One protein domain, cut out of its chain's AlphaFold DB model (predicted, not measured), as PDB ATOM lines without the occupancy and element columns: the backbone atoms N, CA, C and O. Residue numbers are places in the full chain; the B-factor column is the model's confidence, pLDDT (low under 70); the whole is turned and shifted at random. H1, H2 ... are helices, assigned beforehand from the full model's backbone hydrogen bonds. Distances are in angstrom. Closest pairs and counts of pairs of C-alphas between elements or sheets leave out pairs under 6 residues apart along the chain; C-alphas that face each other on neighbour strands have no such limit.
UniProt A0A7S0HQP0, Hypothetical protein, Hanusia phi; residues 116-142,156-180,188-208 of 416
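AT A GLANCE: This is residues 116 to 142, 156 to 180 and 188 to 208 of the 416 residues of the protein "Hypothetical protein" of Hanusia phi (UniProt A0A7S0HQP0). The longest helix, H2, has the two others packed on it: H3 runs alongside it at 30 degrees, H1 crosses it at 49 degrees over residues 163 to 170, and both run opposite ways to H2. H1 and H3 come close near the end of H1 and the start of H3, where Ala 129 is near Ala 196, while their centres are 18.9 A apart. The printed part has 73 residues with three named helices, in the order H1, H2, H3, and no named strand; the class is all helix, and 47 of the 73 printed residues are in the helices. The whole is compact, with a radius of gyration of the C-alphas of 12.4 A, and has an elongated outline, with spans of 38 by 25 by 19 A.

IN THESE COORDINATES: H2 is residues 157 to 175, 26.8 A from first to last C-alpha; C-alpha 157 is at (185.906, 220.361, 138.925) and C-alpha 175 at (164.373, 224.078, 154.385). H3 is residues 194 to 207, 20.3 A long, and ends with C-alpha 207 at (182.101, 221.984, 131.461). H1 is residues 117 to 130, 19.9 A long, and begins with C-alpha 117 at (176.627, 223.458, 165.405).

HOW THE PARTS SIT: H2 and H3 touch, with the C-alphas of Leu 164 and Leu 197 closest at 6.5 A. They stand at a shallow tilt of 30 degrees and run opposite ways, their centres 11.3 A apart. H2 also touches H1, with residues 163 to 170 of H2 alone; the closest C-alphas are those of Leu 167 and Ala 125, 6.2 A apart. H1 and H2 run opposite ways at a steep tilt of 49 degrees. H1 and H3 are close but not clearly touching, with 2 pairs of C-alphas within 8 A, the closest being those of Ala 129 and Ala 196 at 5.4 A. They run the same way at a steep tilt of 53 degrees. In H1, H2 and H3 every O i to N i+4 pair is within hydrogen-bond range.

THE WHOLE: The two C-alphas farthest apart are those of Asp 179 and Glu 207, 38.6 A. The printed part has two cuts. Residues 143 to 155 are not printed, and C-alphas 142 and 156 are 12.9 A apart across that cut, in the link from H1 to H2. Residues 181 to 187 are not printed either, in the link from H2 to H3, with C-alphas 180 and 188 11.8 A apart. Residues 131 to 142 form a stretch of 12 residues with no named element. The mean pLDDT of the printed part is 89.1; confidence is low, under 70, at residues 141 to 142 and 178 to 180.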
ATOM      1  N   ARG A 116     177.200 227.077 168.546       79.19
ATOM      2  CA  ARG A 116     176.293 225.959 168.269       79.19
ATOM      3  C   ARG A 116     176.575 225.419 166.870       79.19
ATOM      4  O   ARG A 116     176.976 226.175 165.986       79.19
ATOM      5  N   LEU A 117     176.361 224.121 166.680       81.38
ATOM      6  CA  LEU A 117     176.627 223.458 165.405       81.38
ATOM      7  C   LEU A 117     175.944 224.184 164.230       81.38
ATOM      8  O   LEU A 117     176.619 224.474 163.249       81.38
ATOM      9  N   GLY A 118     174.675 224.586 164.384       84.88
ATOM     10  CA  GLY A 118     173.938 225.367 163.380       84.88
ATOM     11  C   GLY A 118     174.640 226.672 162.991       84.88
ATOM     12  O   GLY A 118     174.900 226.899 161.815       84.88
ATOM     13  N   HIS A 119     175.076 227.469 163.970       86.25
ATOM     14  CA  HIS A 119     175.821 228.706 163.707       86.25
ATOM     15  C   HIS A 119     177.124 228.459 162.928       86.25
ATOM     16  O   HIS A 119     177.469 229.212 162.019       86.25
ATOM     17  N   ARG A 120     177.859 227.385 163.253       88.12
ATOM     18  CA  ARG A 120     179.093 227.022 162.531       88.12
ATOM     19  C   ARG A 120     178.807 226.603 161.094       88.12
ATOM     20  O   ARG A 120     179.551 226.994 160.200       88.12
ATOM     21  N   ILE A 121     177.738 225.835 160.886       90.19
ATOM     22  CA  ILE A 121     177.281 225.420 159.559       90.19
ATOM     23  C   ILE A 121     176.896 226.655 158.734       90.19
ATOM     24  O   ILE A 121     177.393 226.807 157.624       90.19
ATOM     25  N   ARG A 122     176.113 227.588 159.296       91.69
ATOM     26  CA  ARG A 122     175.748 228.855 158.638       91.69
ATOM     27  C   ARG A 122     176.973 229.697 158.291       91.69
ATOM     28  O   ARG A 122     177.071 230.206 157.179       91.69
ATOM     29  N   LEU A 123     177.937 229.819 159.205       90.81
ATOM     30  CA  LEU A 123     179.177 230.556 158.943       90.81
ATOM     31  C   LEU A 123     179.989 229.918 157.802       90.81
ATOM     32  O   LEU A 123     180.493 230.635 156.939       90.81
ATOM     33  N   ALA A 124     180.084 228.586 157.773       93.00
ATOM     34  CA  ALA A 124     180.743 227.855 156.695       93.00
ATOM     35  C   ALA A 124     179.997 228.010 155.358       93.00
ATOM     36  O   ALA A 124     180.626 228.279 154.338       93.00
ATOM     37  N   ALA A 125     178.667 227.913 155.362       94.81
ATOM     38  CA  ALA A 125     177.841 228.104 154.176       94.81
ATOM     39  C   ALA A 125     177.978 229.522 153.607       94.81
ATOM     40  O   ALA A 125     178.173 229.672 152.405       94.81
ATOM     41  N   ARG A 126     177.971 230.555 154.466       94.62
ATOM     42  CA  ARG A 126     178.244 231.943 154.061       94.62
ATOM     43  C   ARG A 126     179.602 232.072 153.397       94.62
ATOM     44  O   ARG A 126     179.690 232.600 152.300       94.62
ATOM     45  N   TYR A 127     180.639 231.536 154.032       93.69
ATOM     46  CA  TYR A 127     181.985 231.561 153.476       93.69
ATOM     47  C   TYR A 127     182.056 230.914 152.082       93.69
ATOM     48  O   TYR A 127     182.648 231.481 151.165       93.69
ATOM     49  N   LEU A 128     181.440 229.740 151.908       94.19
ATOM     50  CA  LEU A 128     181.420 229.040 150.623       94.19
ATOM     51  C   LEU A 128     180.602 229.798 149.567       94.19
ATOM     52  O   LEU A 128     181.048 229.911 148.427       94.19
ATOM     53  N   ALA A 129     179.449 230.358 149.942       95.31
ATOM     54  CA  ALA A 129     178.609 231.152 149.048       95.31
ATOM     55  C   ALA A 129     179.308 232.443 148.596       95.31
ATOM     56  O   ALA A 129     179.356 232.716 147.398       95.31
ATOM     57  N   ASP A 130     179.936 233.177 149.520       94.12
ATOM     58  CA  ASP A 130     180.709 234.394 149.230       94.12
ATOM     59  C   ASP A 130     181.964 234.097 148.384       94.12
ATOM     60  O   ASP A 130     182.480 234.965 147.677       94.12
ATOM     61  N   SER A 131     182.460 232.857 148.435       93.50
ATOM     62  CA  SER A 131     183.581 232.396 147.611       93.50
ATOM     63  C   SER A 131     183.174 232.067 146.171       93.50
ATOM     64  O   SER A 131     184.058 231.895 145.328       93.50
ATOM     65  N   CYS A 132     181.875 231.971 145.863       95.25
ATOM     66  CA  CYS A 132     181.372 231.735 144.512       95.25
ATOM     67  C   CYS A 132     181.415 233.030 143.687       95.25
ATOM     68  O   CYS A 132     180.801 234.041 144.028       95.25
ATOM     69  N   ARG A 133     182.158 233.006 142.583       94.19
ATOM     70  CA  ARG A 133     182.262 234.113 141.628       94.19
ATOM     71  C   ARG A 133     181.015 234.201 140.744       94.19
ATOM     72  O   ARG A 133     180.186 233.296 140.686       94.19
ATOM     73  N   GLU A 134     180.909 235.293 139.990       94.31
ATOM     74  CA  GLU A 134     179.817 235.491 139.027       94.31
ATOM     75  C   GLU A 134     179.828 234.469 137.881       94.31
ATOM     76  O   GLU A 134     178.765 234.096 137.397       94.31
ATOM     77  N   ASP A 135     181.008 233.960 137.512       93.69
ATOM     78  CA  ASP A 135     181.184 232.865 136.545       93.69
ATOM     79  C   ASP A 135     180.862 231.474 137.129       93.69
ATOM     80  O   ASP A 135     181.052 230.466 136.457       93.69
ATOM     81  N   GLY A 136     180.401 231.408 138.382       94.94
ATOM     82  CA  GLY A 136     180.059 230.177 139.085       94.94
ATOM     83  C   GLY A 136     181.231 229.487 139.769       94.94
ATOM     84  O   GLY A 136     180.992 228.637 140.622       94.94
ATOM     85  N   LYS A 137     182.487 229.862 139.487       93.69
ATOM     86  CA  LYS A 137     183.669 229.225 140.088       93.69
ATOM     87  C   LYS A 137     183.830 229.611 141.557       93.69
ATOM     88  O   LYS A 137     183.807 230.788 141.913       93.69
ATOM     89  N   PHE A 138     184.107 228.633 142.415       91.06
ATOM     90  CA  PHE A 138     184.575 228.892 143.775       91.06
ATOM     91  C   PHE A 138     186.037 229.341 143.779       91.06
ATOM     92  O   PHE A 138     186.879 228.754 143.094       91.06
ATOM     93  N   ARG A 139     186.338 230.368 144.577       88.12
ATOM     94  CA  ARG A 139     187.704 230.752 144.941       88.12
ATOM     95  C   ARG A 139     188.218 229.785 146.000       88.12
ATOM     96  O   ARG A 139     187.798 229.837 147.153       88.12
ATOM     97  N   TYR A 140     189.149 228.923 145.619       76.31
ATOM     98  CA  TYR A 140     189.885 228.124 146.590       76.31
ATOM     99  C   TYR A 140     190.930 229.028 147.230       76.31
ATOM    100  O   TYR A 140     191.877 229.450 146.566       76.31
ATOM    101  N   MET A 141     190.743 229.380 148.505       55.88
ATOM    102  CA  MET A 141     191.835 229.999 149.246       55.88
ATOM    103  C   MET A 141     192.987 229.004 149.273       55.88
ATOM    104  O   MET A 141     192.857 227.891 149.788       55.88
ATOM    105  N   ALA A 142     194.098 229.414 148.669       52.12
ATOM    106  CA  ALA A 142     195.345 228.694 148.743       52.12
ATOM    107  C   ALA A 142     195.707 228.439 150.216       52.12
ATOM    108  O   ALA A 142     195.255 229.159 151.112       52.12
ATOM    109  N   ASP A 156     189.914 222.586 139.465       87.44
ATOM    110  CA  ASP A 156     189.484 221.274 139.973       87.44
ATOM    111  C   ASP A 156     187.950 221.166 140.053       87.44
ATOM    112  O   ASP A 156     187.310 221.571 141.029       87.44
ATOM    113  N   LEU A 157     187.351 220.580 139.014       88.38
ATOM    114  CA  LEU A 157     185.906 220.361 138.925       88.38
ATOM    115  C   LEU A 157     185.371 219.321 139.917       88.38
ATOM    116  O   LEU A 157     184.201 219.383 140.294       88.38
ATOM    117  N   VAL A 158     186.205 218.389 140.384       87.50
ATOM    118  CA  VAL A 158     185.779 217.412 141.394       87.50
ATOM    119  C   VAL A 158     185.618 218.119 142.727       87.50
ATOM    120  O   VAL A 158     184.582 217.988 143.380       87.50
ATOM    121  N   HIS A 159     186.610 218.921 143.116       88.44
ATOM    122  CA  HIS A 159     186.521 219.729 144.324       88.44
ATOM    123  C   HIS A 159     185.372 220.747 144.242       88.44
ATOM    124  O   HIS A 159     184.659 220.960 145.222       88.44
ATOM    125  N   HIS A 160     185.118 221.310 143.059       92.44
ATOM    126  CA  HIS A 160     183.943 222.140 142.806       92.44
ATOM    127  C   HIS A 160     182.624 221.407 143.092       92.44
ATOM    128  O   HIS A 160     181.781 221.935 143.817       92.44
ATOM    129  N   ALA A 161     182.457 220.181 142.586       92.38
ATOM    130  CA  ALA A 161     181.268 219.370 142.841       92.38
ATOM    131  C   ALA A 161     181.085 219.048 144.340       92.38
ATOM    132  O   ALA A 161     179.957 219.016 144.828       92.38
ATOM    133  N   TRP A 162     182.176 218.882 145.100       91.94
ATOM    134  CA  TRP A 162     182.127 218.770 146.568       91.94
ATOM    135  C   TRP A 162     181.592 220.015 147.252       91.94
ATOM    136  O   TRP A 162     180.705 219.900 148.099       91.94
ATOM    137  N   VAL A 163     182.086 221.194 146.878       94.31
ATOM    138  CA  VAL A 163     181.596 222.453 147.449       94.31
ATOM    139  C   VAL A 163     180.126 222.678 147.093       94.31
ATOM    140  O   VAL A 163     179.341 223.022 147.977       94.31
ATOM    141  N   LEU A 164     179.737 222.415 145.840       95.69
ATOM    142  CA  LEU A 164     178.343 222.499 145.407       95.69
ATOM    143  C   LEU A 164     177.454 221.550 146.219       95.69
ATOM    144  O   LEU A 164     176.472 221.993 146.802       95.69
ATOM    145  N   SER A 165     177.828 220.273 146.332       94.44
ATOM    146  CA  SER A 165     177.076 219.279 147.112       94.44
ATOM    147  C   SER A 165     176.908 219.694 148.579       94.44
ATOM    148  O   SER A 165     175.809 219.600 149.122       94.44
ATOM    149  N   ALA A 166     177.962 220.219 149.214       94.25
ATOM    150  CA  ALA A 166     177.901 220.698 150.594       94.25
ATOM    151  C   ALA A 166     176.948 221.897 150.761       94.25
ATOM    152  O   ALA A 166     176.158 221.930 151.706       94.25
ATOM    153  N   LEU A 167     176.984 222.862 149.836       95.88
ATOM    154  CA  LEU A 167     176.052 223.994 149.831       95.88
ATOM    155  C   LEU A 167     174.605 223.550 149.581       95.88
ATOM    156  O   LEU A 167     173.690 224.068 150.217       95.88
ATOM    157  N   SER A 168     174.388 222.567 148.706       96.00
ATOM    158  CA  SER A 168     173.055 222.020 148.440       96.00
ATOM    159  C   SER A 168     172.483 221.316 149.668       96.00
ATOM    160  O   SER A 168     171.329 221.530 150.029       96.00
ATOM    161  N   GLN A 169     173.301 220.523 150.367       93.94
ATOM    162  CA  GLN A 169     172.903 219.889 151.627       93.94
ATOM    163  C   GLN A 169     172.573 220.923 152.704       93.94
ATOM    164  O   GLN A 169     171.617 220.734 153.452       93.94
ATOM    165  N   TYR A 170     173.322 222.028 152.767       94.62
ATOM    166  CA  TYR A 170     173.000 223.144 153.653       94.62
ATOM    167  C   TYR A 170     171.624 223.753 153.339       94.62
ATOM    168  O   TYR A 170     170.817 223.936 154.249       94.62
ATOM    169  N   ALA A 171     171.334 224.026 152.066       94.75
ATOM    170  CA  ALA A 171     170.045 224.578 151.654       94.75
ATOM    171  C   ALA A 171     168.876 223.643 152.014       94.75
ATOM    172  O   ALA A 171     167.897 224.085 152.613       94.75
ATOM    173  N   LEU A 172     169.014 222.340 151.738       90.75
ATOM    174  CA  LEU A 172     168.023 221.325 152.117       90.75
ATOM    175  C   LEU A 172     167.859 221.221 153.645       90.75
ATOM    176  O   LEU A 172     166.744 221.084 154.149       90.75
ATOM    177  N   TYR A 173     168.961 221.320 154.394       89.56
ATOM    178  CA  TYR A 173     168.947 221.309 155.857       89.56
ATOM    179  C   TYR A 173     168.154 222.486 156.444       89.56
ATOM    180  O   TYR A 173     167.366 222.283 157.369       89.56
ATOM    181  N   GLU A 174     168.332 223.704 155.919       89.50
ATOM    182  CA  GLU A 174     167.591 224.880 156.399       89.50
ATOM    183  C   GLU A 174     166.109 224.836 155.989       89.50
ATOM    184  O   GLU A 174     165.260 225.234 156.787       89.50
ATOM    185  N   GLN A 175     165.769 224.283 154.813       86.81
ATOM    186  CA  GLN A 175     164.373 224.078 154.385       86.81
ATOM    187  C   GLN A 175     163.600 223.150 155.336       86.81
ATOM    188  O   GLN A 175     162.464 223.439 155.703       86.81
ATOM    189  N   GLY A 176     164.225 222.066 155.811       80.69
ATOM    190  CA  GLY A 176     163.624 221.172 156.812       80.69
ATOM    191  C   GLY A 176     163.561 221.757 158.234       80.69
ATOM    192  O   GLY A 176     163.052 221.111 159.152       80.69
ATOM    193  N   GLY A 177     164.116 222.955 158.447       71.88
ATOM    194  CA  GLY A 177     164.338 223.569 159.754       71.88
ATOM    195  C   GLY A 177     163.329 224.641 160.173       71.88
ATOM    196  O   GLY A 177     163.519 225.221 161.246       71.88
ATOM    197  N   GLU A 178     162.270 224.919 159.401       59.41
ATOM    198  CA  GLU A 178     161.330 226.025 159.684       59.41
ATOM    199  C   GLU A 178     160.729 225.990 161.106       59.41
ATOM    200  O   GLU A 178     160.522 227.036 161.729       59.41
ATOM    201  N   ASP A 179     160.543 224.804 161.691       61.22
ATOM    202  CA  ASP A 179     160.079 224.665 163.079       61.22
ATOM    203  C   ASP A 179     161.188 224.803 164.137       61.22
ATOM    204  O   ASP A 179     160.911 225.147 165.292       61.22
ATOM    205  N   ARG A 180     162.457 224.609 163.761       62.97
ATOM    206  CA  ARG A 180     163.625 224.830 164.634       62.97
ATOM    207  C   ARG A 180     163.969 226.317 164.744       62.97
ATOM    208  O   ARG A 180     164.309 226.786 165.832       62.97
ATOM    209  N   ASP A 188     170.779 234.791 164.197       80.25
ATOM    210  CA  ASP A 188     171.299 233.668 163.402       80.25
ATOM    211  C   ASP A 188     170.410 233.417 162.177       80.25
ATOM    212  O   ASP A 188     169.730 232.401 162.075       80.25
ATOM    213  N   VAL A 189     170.353 234.401 161.274       86.88
ATOM    214  CA  VAL A 189     169.544 234.323 160.048       86.88
ATOM    215  C   VAL A 189     170.161 233.288 159.094       86.88
ATOM    216  O   VAL A 189     171.379 233.343 158.880       86.88
ATOM    217  N   PRO A 190     169.360 232.367 158.516       90.38
ATOM    218  CA  PRO A 190     169.819 231.468 157.462       90.38
ATOM    219  C   PRO A 190     170.508 232.230 156.332       90.38
ATOM    220  O   PRO A 190     170.149 233.362 155.999       90.38
ATOM    221  N   VAL A 191     171.532 231.617 155.758       93.44
ATOM    222  CA  VAL A 191     172.283 232.197 154.650       93.44
ATOM    223  C   VAL A 191     171.554 231.859 153.359       93.44
ATOM    224  O   VAL A 191     171.311 230.689 153.081       93.44
ATOM    225  N   ASP A 192     171.241 232.867 152.549       94.81
ATOM    226  CA  ASP A 192     170.773 232.616 151.189       94.81
ATOM    227  C   ASP A 192     171.951 232.167 150.316       94.81
ATOM    228  O   ASP A 192     172.870 232.936 150.030       94.81
ATOM    229  N   VAL A 193     171.929 230.896 149.917       96.06
ATOM    230  CA  VAL A 193     172.951 230.276 149.062       96.06
ATOM    231  C   VAL A 193     172.464 230.066 147.626       96.06
ATOM    232  O   VAL A 193     173.219 229.574 146.788       96.06
ATOM    233  N   THR A 194     171.229 230.468 147.305       95.19
ATOM    234  CA  THR A 194     170.549 230.146 146.040       95.19
ATOM    235  C   THR A 194     171.338 230.636 144.829       95.19
ATOM    236  O   THR A 194     171.574 229.886 143.884       95.19
ATOM    237  N   LYS A 195     171.828 231.884 144.868       96.06
ATOM    238  CA  LYS A 195     172.627 232.458 143.774       96.06
ATOM    239  C   LYS A 195     173.908 231.658 143.508       96.06
ATOM    240  O   LYS A 195     174.240 231.410 142.350       96.06
ATOM    241  N   ALA A 196     174.613 231.251 144.566       95.81
ATOM    242  CA  ALA A 196     175.844 230.472 144.449       95.81
ATOM    243  C   ALA A 196     175.568 229.078 143.866       95.81
ATOM    244  O   ALA A 196     176.276 228.657 142.954       95.81
ATOM    245  N   LEU A 197     174.502 228.409 144.325       95.88
ATOM    246  CA  LEU A 197     174.065 227.114 143.791       95.88
ATOM    247  C   LEU A 197     173.767 227.192 142.289       95.88
ATOM    248  O   LEU A 197     174.304 226.400 141.517       95.88
ATOM    249  N   LEU A 198     172.965 228.173 141.866       95.88
ATOM    250  CA  LEU A 198     172.576 228.347 140.463       95.88
ATOM    251  C   LEU A 198     173.779 228.621 139.556       95.88
ATOM    252  O   LEU A 198     173.908 228.011 138.495       95.88
ATOM    253  N   ASN A 199     174.663 229.536 139.960       95.94
ATOM    254  CA  ASN A 199     175.835 229.885 139.161       95.94
ATOM    255  C   ASN A 199     176.817 228.710 139.067       95.94
ATOM    256  O   ASN A 199     177.292 228.395 137.978       95.94
ATOM    257  N   SER A 200     177.079 228.033 140.187       96.06
ATOM    258  CA  SER A 200     177.960 226.864 140.245       96.06
ATOM    259  C   SER A 200     177.412 225.685 139.432       96.06
ATOM    260  O   SER A 200     178.150 225.100 138.642       96.06
ATOM    261  N   ALA A 201     176.115 225.378 139.533       96.12
ATOM    262  CA  ALA A 201     175.493 224.315 138.744       96.12
ATOM    263  C   ALA A 201     175.587 224.597 137.236       96.12
ATOM    264  O   ALA A 201     175.996 223.724 136.470       96.12
ATOM    265  N   ARG A 202     175.289 225.833 136.805       95.44
ATOM    266  CA  ARG A 202     175.442 226.256 135.399       95.44
ATOM    267  C   ARG A 202     176.881 226.139 134.912       95.44
ATOM    268  O   ARG A 202     177.100 225.690 133.791       95.44
ATOM    269  N   PHE A 203     177.841 226.516 135.752       94.69
ATOM    270  CA  PHE A 203     179.254 226.365 135.442       94.69
ATOM    271  C   PHE A 203     179.627 224.890 135.235       94.69
ATOM    272  O   PHE A 203     180.156 224.560 134.178       94.69
ATOM    273  N   ILE A 204     179.272 223.985 136.159       93.81
ATOM    274  CA  ILE A 204     179.509 222.542 135.971       93.81
ATOM    275  C   ILE A 204     178.887 222.061 134.658       93.81
ATOM    276  O   ILE A 204     179.559 221.393 133.882       93.81
ATOM    277  N   ILE A 205     177.626 222.412 134.389       93.31
ATOM    278  CA  ILE A 205     176.925 221.998 133.164       93.31
ATOM    279  C   ILE A 205     177.672 222.463 131.910       93.31
ATOM    280  O   ILE A 205     177.759 221.703 130.951       93.31
ATOM    281  N   SER A 206     178.241 223.672 131.919       91.38
ATOM    282  CA  SER A 206     179.011 224.196 130.784       91.38
ATOM    283  C   SER A 206     180.335 223.463 130.531       91.38
ATOM    284  O   SER A 206     180.840 223.494 129.412       91.38
ATOM    285  N   GLU A 207     180.871 222.783 131.544       90.56
ATOM    286  CA  GLU A 207     182.101 221.984 131.461       90.56
ATOM    287  C   GLU A 207     181.818 220.521 131.076       90.56
ATOM    288  O   GLU A 207     182.727 219.766 130.729       90.56
ATOM    289  N   LEU A 208     180.551 220.099 131.126       87.62
ATOM    290  CA  LEU A 208     180.140 218.774 130.689       87.62
ATOM    291  C   LEU A 208     180.009 218.744 129.172       87.62
ATOM    292  O   LEU A 208     179.301 219.548 128.569       87.62
TER     293      LEU A 208